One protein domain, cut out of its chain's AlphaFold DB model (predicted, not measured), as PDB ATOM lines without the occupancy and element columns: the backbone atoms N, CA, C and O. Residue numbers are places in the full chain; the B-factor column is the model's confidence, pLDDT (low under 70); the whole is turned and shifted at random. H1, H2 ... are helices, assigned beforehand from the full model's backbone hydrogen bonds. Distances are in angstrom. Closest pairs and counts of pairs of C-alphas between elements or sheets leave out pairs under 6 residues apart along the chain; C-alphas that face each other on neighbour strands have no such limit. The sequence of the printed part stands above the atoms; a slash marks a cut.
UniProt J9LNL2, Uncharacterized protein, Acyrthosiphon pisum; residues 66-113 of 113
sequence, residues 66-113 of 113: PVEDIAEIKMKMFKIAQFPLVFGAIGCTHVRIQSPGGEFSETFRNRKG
ATOM      1  N   PRO A  66     260.287 267.085 287.340       70.44
ATOM      2  CA  PRO A  66     260.397 265.754 287.928       70.44
ATOM      3  C   PRO A  66     261.184 264.857 286.968       70.44
ATOM      4  O   PRO A  66     260.626 264.379 285.988       70.44
ATOM      5  N   VAL A  67     262.491 264.692 287.197       72.62
ATOM      6  CA  VAL A  67     263.394 263.969 286.277       72.62
ATOM      7  C   VAL A  67     263.222 262.449 286.379       72.62
ATOM      8  O   VAL A  67     263.346 261.754 285.375       72.62
ATOM      9  N   GLU A  68     262.887 261.940 287.564       75.38
ATOM     10  CA  GLU A  68     262.822 260.498 287.847       75.38
ATOM     11  C   GLU A  68     261.530 259.844 287.320       75.38
ATOM     12  O   GLU A  68     261.569 258.733 286.798       75.38
ATOM     13  N   ASP A  69     260.410 260.577 287.307       81.06
ATOM     14  CA  ASP A  69     259.081 260.020 287.000       81.06
ATOM     15  C   ASP A  69     258.543 260.396 285.609       81.06
ATOM     16  O   ASP A  69     257.359 260.209 285.314       81.06
ATOM     17  N   ILE A  70     259.380 260.933 284.711       85.00
ATOM     18  CA  ILE A  70     258.926 261.462 283.407       85.00
ATOM     19  C   ILE A  70     258.125 260.420 282.614       85.00
ATOM     20  O   ILE A  70     257.119 260.762 281.990       85.00
ATOM     21  N   ALA A  71     258.556 259.155 282.611       86.31
ATOM     22  CA  ALA A  71     257.876 258.089 281.873       86.31
ATOM     23  C   ALA A  71     256.468 257.813 282.426       86.31
ATOM     24  O   ALA A  71     255.507 257.692 281.661       86.31
ATOM     25  N   GLU A  72     256.329 257.780 283.752       88.25
ATOM     26  CA  GLU A  72     255.043 257.569 284.408       88.25
ATOM     27  C   GLU A  72     254.116 258.773 284.207       88.25
ATOM     28  O   GLU A  72     252.941 258.601 283.874       88.25
ATOM     29  N   ILE A  73     254.641 259.995 284.329       85.44
ATOM     30  CA  ILE A  73     253.863 261.221 284.121       85.44
ATOM     31  C   ILE A  73     253.364 261.303 282.674       85.44
ATOM     32  O   ILE A  73     252.186 261.588 282.454       85.44
ATOM     33  N   LYS A  74     254.207 260.972 281.687       86.62
ATOM     34  CA  LYS A  74     253.801 260.887 280.273       86.62
ATOM     35  C   LYS A  74     252.665 259.895 280.063       86.62
ATOM     36  O   LYS A  74     251.688 260.207 279.383       86.62
ATOM     37  N   MET A  75     252.761 258.715 280.672       88.56
ATOM     38  CA  MET A  75     251.704 257.709 280.600       88.56
ATOM     39  C   MET A  75     250.409 258.194 281.269       88.56
ATOM     40  O   MET A  75     249.327 257.976 280.726       88.56
ATOM     41  N   LYS A  76     250.495 258.876 282.417       87.75
ATOM     42  CA  LYS A  76     249.332 259.474 283.096       87.75
ATOM     43  C   LYS A  76     248.670 260.551 282.231       87.75
ATOM     44  O   LYS A  76     247.458 260.506 282.049       87.75
ATOM     45  N   MET A  77     249.443 261.456 281.633       84.00
ATOM     46  CA  MET A  77     248.923 262.499 280.733       84.00
ATOM     47  C   MET A  77     248.250 261.909 279.492       84.00
ATOM     48  O   MET A  77     247.164 262.346 279.100       84.00
ATOM     49  N   PHE A  78     248.836 260.858 278.919       85.88
ATOM     50  CA  PHE A  78     248.217 260.119 277.826       85.88
ATOM     51  C   PHE A  78     246.895 259.462 278.251       85.88
ATOM     52  O   PHE A  78     245.896 259.579 277.545       85.88
ATOM     53  N   LYS A  79     246.842 258.837 279.435       88.88
ATOM     54  CA  LYS A  79     245.603 258.248 279.971       88.88
ATOM     55  C   LYS A  79     244.500 259.287 280.203       88.88
ATOM     56  O   LYS A  79     243.344 258.980 279.947       88.88
ATOM     57  N   ILE A  80     244.844 260.494 280.659       85.56
ATOM     58  CA  ILE A  80     243.865 261.552 280.965       85.56
ATOM     59  C   ILE A  80     243.294 262.183 279.689       85.56
ATOM     60  O   ILE A  80     242.079 262.309 279.562       85.56
ATOM     61  N   ALA A  81     244.154 262.606 278.760       80.69
ATOM     62  CA  ALA A  81     243.748 263.474 277.648       80.69
ATOM     63  C   ALA A  81     244.295 263.047 276.279       80.69
ATOM     64  O   ALA A  81     244.174 263.799 275.313       80.69
ATOM     65  N   GLN A  82     244.905 261.859 276.177       82.75
ATOM     66  CA  GLN A  82     245.583 261.387 274.963       82.75
ATOM     67  C   GLN A  82     246.668 262.364 274.487       82.75
ATOM     68  O   GLN A  82     246.876 262.535 273.291       82.75
ATOM     69  N   PHE A  83     247.364 263.014 275.424       76.25
ATOM     70  CA  PHE A  83     248.513 263.868 275.134       76.25
ATOM     71  C   PHE A  83     249.799 263.034 275.133       76.25
ATOM     72  O   PHE A  83     250.331 262.732 276.207       76.25
ATOM     73  N   PRO A  84     250.303 262.609 273.957       76.81
ATOM     74  CA  PRO A  84     251.504 261.797 273.894       76.81
ATOM     75  C   PRO A  84     252.722 262.625 274.305       76.81
ATOM     76  O   PRO A  84     252.856 263.788 273.933       76.81
ATOM     77  N   LEU A  85     253.637 262.002 275.051       81.06
ATOM     78  CA  LEU A  85     254.950 262.561 275.406       81.06
ATOM     79  C   LEU A  85     254.927 263.847 276.261       81.06
ATOM     80  O   LEU A  85     255.989 264.420 276.509       81.06
ATOM     81  N   VAL A  86     253.768 264.257 276.782       81.94
ATOM     82  CA  VAL A  86     253.622 265.423 277.665       81.94
ATOM     83  C   VAL A  86     253.899 265.031 279.114       81.94
ATOM     84  O   VAL A  86     253.257 264.133 279.642       81.94
ATOM     85  N   PHE A  87     254.831 265.719 279.779       83.00
ATOM     86  CA  PHE A  87     255.150 265.497 281.200       83.00
ATOM     87  C   PHE A  87     254.668 266.633 282.121       83.00
ATOM     88  O   PHE A  87     254.886 266.601 283.326       83.00
ATOM     89  N   GLY A  88     254.022 267.656 281.566       76.12
ATOM     90  CA  GLY A  88     253.504 268.787 282.324       76.12
ATOM     91  C   GLY A  88     252.795 269.785 281.419       76.12
ATOM     92  O   GLY A  88     253.047 269.828 280.216       76.12
ATOM     93  N   ALA A  89     251.905 270.582 282.004       75.06
ATOM     94  CA  ALA A  89     251.209 271.666 281.326       75.06
ATOM     95  C   ALA A  89     251.328 272.935 282.176       75.06
ATOM     96  O   ALA A  89     251.038 272.912 283.371       75.06
ATOM     97  N   ILE A  90     251.763 274.036 281.564       71.81
ATOM     98  CA  ILE A  90     251.854 275.349 282.210       71.81
ATOM     99  C   ILE A  90     250.929 276.277 281.437       71.81
ATOM    100  O   ILE A  90     251.161 276.492 280.251       71.81
ATOM    101  N   GLY A  91     249.879 276.772 282.101       67.19
ATOM    102  CA  GLY A  91     248.927 277.747 281.559       67.19
ATOM    103  C   GLY A  91     248.457 277.399 280.150       67.19
ATOM    104  O   GLY A  91     248.957 278.011 279.215       67.19
ATOM    105  N   CYS A  92     247.544 276.419 280.037       57.31
ATOM    106  CA  CYS A  92     247.016 275.711 278.850       57.31
ATOM    107  C   CYS A  92     246.699 276.559 277.594       57.31
ATOM    108  O   CYS A  92     245.593 276.527 277.061       57.31
ATOM    109  N   THR A  93     247.683 277.291 277.089       62.09
ATOM    110  CA  THR A  93     247.604 278.151 275.919       62.09
ATOM    111  C   THR A  93     248.208 277.379 274.770       62.09
ATOM    112  O   THR A  93     249.387 277.024 274.787       62.09
ATOM    113  N   HIS A  94     247.390 277.089 273.767       61.06
ATOM    114  CA  HIS A  94     247.848 276.362 272.601       61.06
ATOM    115  C   HIS A  94     248.702 277.282 271.714       61.06
ATOM    116  O   HIS A  94     248.181 278.040 270.894       61.06
ATOM    117  N   VAL A  95     250.026 277.236 271.876       63.16
ATOM    118  CA  VAL A  95     250.952 278.012 271.041       63.16
ATOM    119  C   VAL A  95     251.034 277.359 269.664       63.16
ATOM    120  O   VAL A  95     251.499 276.229 269.524       63.16
ATOM    121  N   ARG A  96     250.575 278.066 268.623       65.56
ATOM    122  CA  ARG A  96     250.795 277.630 267.239       65.56
ATOM    123  C   ARG A  96     252.290 277.672 266.945       65.56
ATOM    124  O   ARG A  96     252.906 278.731 267.025       65.56
ATOM    125  N   ILE A  97     252.848 276.532 266.567       72.81
ATOM    126  CA  ILE A  97     254.215 276.424 266.062       72.81
ATOM    127  C   ILE A  97     254.184 276.196 264.552       72.81
ATOM    128  O   ILE A  97     253.232 275.619 264.022       72.81
ATOM    129  N   GLN A  98     255.222 276.651 263.847       72.75
ATOM    130  CA  GLN A  98     255.440 276.201 262.474       72.75
ATOM    131  C   GLN A  98     255.746 274.702 262.491       72.75
ATOM    132  O   GLN A  98     256.433 274.225 263.396       72.75
ATOM    133  N   SER A  99     255.215 273.966 261.512       77.75
ATOM    134  CA  SER A  99     255.480 272.532 261.409       77.75
ATOM    135  C   SER A  99     256.994 272.306 261.333       77.75
ATOM    136  O   SER A  99     257.626 272.879 260.441       77.75
ATOM    137  N   PRO A 100     257.582 271.487 262.224       74.69
ATOM    138  CA  PRO A 100     259.014 271.200 262.185       74.69
ATOM    139  C   PRO A 100     259.430 270.417 260.927       74.69
ATOM    140  O   PRO A 100     260.621 270.314 260.646       74.69
ATOM    141  N   GLY A 101     258.472 269.895 260.150       81.94
ATOM    142  CA  GLY A 101     258.743 269.062 258.979       81.94
ATOM    143  C   GLY A 101     259.297 267.679 259.347       81.94
ATOM    144  O   GLY A 101     259.354 267.301 260.518       81.94
ATOM    145  N   GLY A 102     259.663 266.896 258.330       86.50
ATOM    146  CA  GLY A 102     260.227 265.551 258.500       86.50
ATOM    147  C   GLY A 102     259.214 264.472 258.911       86.50
ATOM    148  O   GLY A 102     258.006 264.718 258.986       86.50
ATOM    149  N   GLU A 103     259.727 263.265 259.176       88.94
ATOM    150  CA  GLU A 103     258.918 262.058 259.438       88.94
ATOM    151  C   GLU A 103     257.982 262.194 260.647       88.94
ATOM    152  O   GLU A 103     256.901 261.613 260.666       88.94
ATOM    153  N   PHE A 104     258.347 263.018 261.634       78.88
ATOM    154  CA  PHE A 104     257.587 263.194 262.877       78.88
ATOM    155  C   PHE A 104     256.691 264.440 262.893       78.88
ATOM    156  O   PHE A 104     256.122 264.779 263.929       78.88
ATOM    157  N   SER A 105     256.549 265.149 261.770       78.31
ATOM    158  CA  SER A 105     255.779 266.403 261.701       78.31
ATOM    159  C   SER A 105     254.321 266.260 262.164       78.31
ATOM    160  O   SER A 105     253.811 267.135 262.865       78.31
ATOM    161  N   GLU A 106     253.666 265.139 261.852       79.12
ATOM    162  CA  GLU A 106     252.284 264.865 262.272       79.12
ATOM    163  C   GLU A 106     252.133 264.718 263.796       79.12
ATOM    164  O   GLU A 106     251.062 265.009 264.326       79.12
ATOM    165  N   THR A 107     253.191 264.353 264.528       77.25
ATOM    166  CA  THR A 107     253.164 264.267 266.001       77.25
ATOM    167  C   THR A 107     252.939 265.632 266.655       77.25
ATOM    168  O   THR A 107     252.400 265.711 267.756       77.25
ATOM    169  N   PHE A 108     253.307 266.715 265.968       72.88
ATOM    170  CA  PHE A 108     253.176 268.088 266.457       72.88
ATOM    171  C   PHE A 108     251.925 268.800 265.920       72.88
ATOM    172  O   PHE A 108     251.699 269.977 266.210       72.88
ATOM    173  N   ARG A 109     251.098 268.107 265.125       75.25
ATOM    174  CA  ARG A 109     249.907 268.688 264.507       75.25
ATOM    175  C   ARG A 109     248.733 268.685 265.481       75.25
ATOM    176  O   ARG A 109     248.130 267.648 265.751       75.25
ATOM    177  N   ASN A 110     248.310 269.871 265.914       70.44
ATOM    178  CA  ASN A 110     247.002 270.017 266.547       70.44
ATOM    179  C   ASN A 110     245.894 269.964 265.481       70.44
ATOM    180  O   ASN A 110     245.761 270.868 264.657       70.44
ATOM    181  N   ARG A 111     245.096 268.890 265.497       64.25
ATOM    182  CA  ARG A 111     243.955 268.693 264.584       64.25
ATOM    183  C   ARG A 111     242.684 269.417 265.020       64.25
ATOM    184  O   ARG A 111     241.784 269.564 264.202       64.25
ATOM    185  N   LYS A 112     242.587 269.819 266.289       62.41
ATOM    186  CA  LYS A 112     241.362 270.380 266.868       62.41
ATOM    187  C   LYS A 112     241.288 271.901 266.844       62.41
ATOM    188  O   LYS A 112     240.201 272.392 267.097       62.41
ATOM    189  N   GLY A 113     242.376 272.588 266.480       54.09
ATOM    190  CA  GLY A 113     242.400 274.046 266.319       54.09
ATOM    191  C   GLY A 113     242.002 274.771 267.588       54.09
ATOM    192  O   GLY A 113     240.819 275.135 267.693       54.09
TER     193      GLY A 113
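This is residues 66 to 113 of the 113 residues of an uncharacterized protein of Acyrthosiphon pisum (UniProt J9LNL2). With little regular structure, this is an open arch of chain: helix H1 makes one foot, a long loop bows over, and the single short turn H2 sits in the other foot. Residues 101 to 106, of which 105 and 106 belong to H2, stick out. The printed part has 48 residues with two named helices, H1 then H2, and no named strand; it is all helix by class, yet only 16 residues are in named elements. It is loose, with a radius of gyration of the C-alphas of 12.2 A, and spans 30 by 25 by 18 A.

Start at Pro 66, then find C-alpha 70 at (258.926, 261.462, 283.407); from there H1, residues 70 to 81, runs 16.4 A. Further on, H2, residues 105 to 108, ends at C-alpha 108 at (253.176, 268.088, 266.457).

H1 and H2 are apart, with no C-alphas within 8 A. Every O i to N i+4 pair in H1 is within hydrogen-bond range; H2 is too short for one, but its one O i to N i+3 pair is within range.

Look from Glu 68 to Gly 113 for the farthest C-alphas, 32.6 A apart. The printed part has no cut, and residues 82 to 104 make the long link. Confidence is under 70 at residues 91 to 96 and 111 to 113.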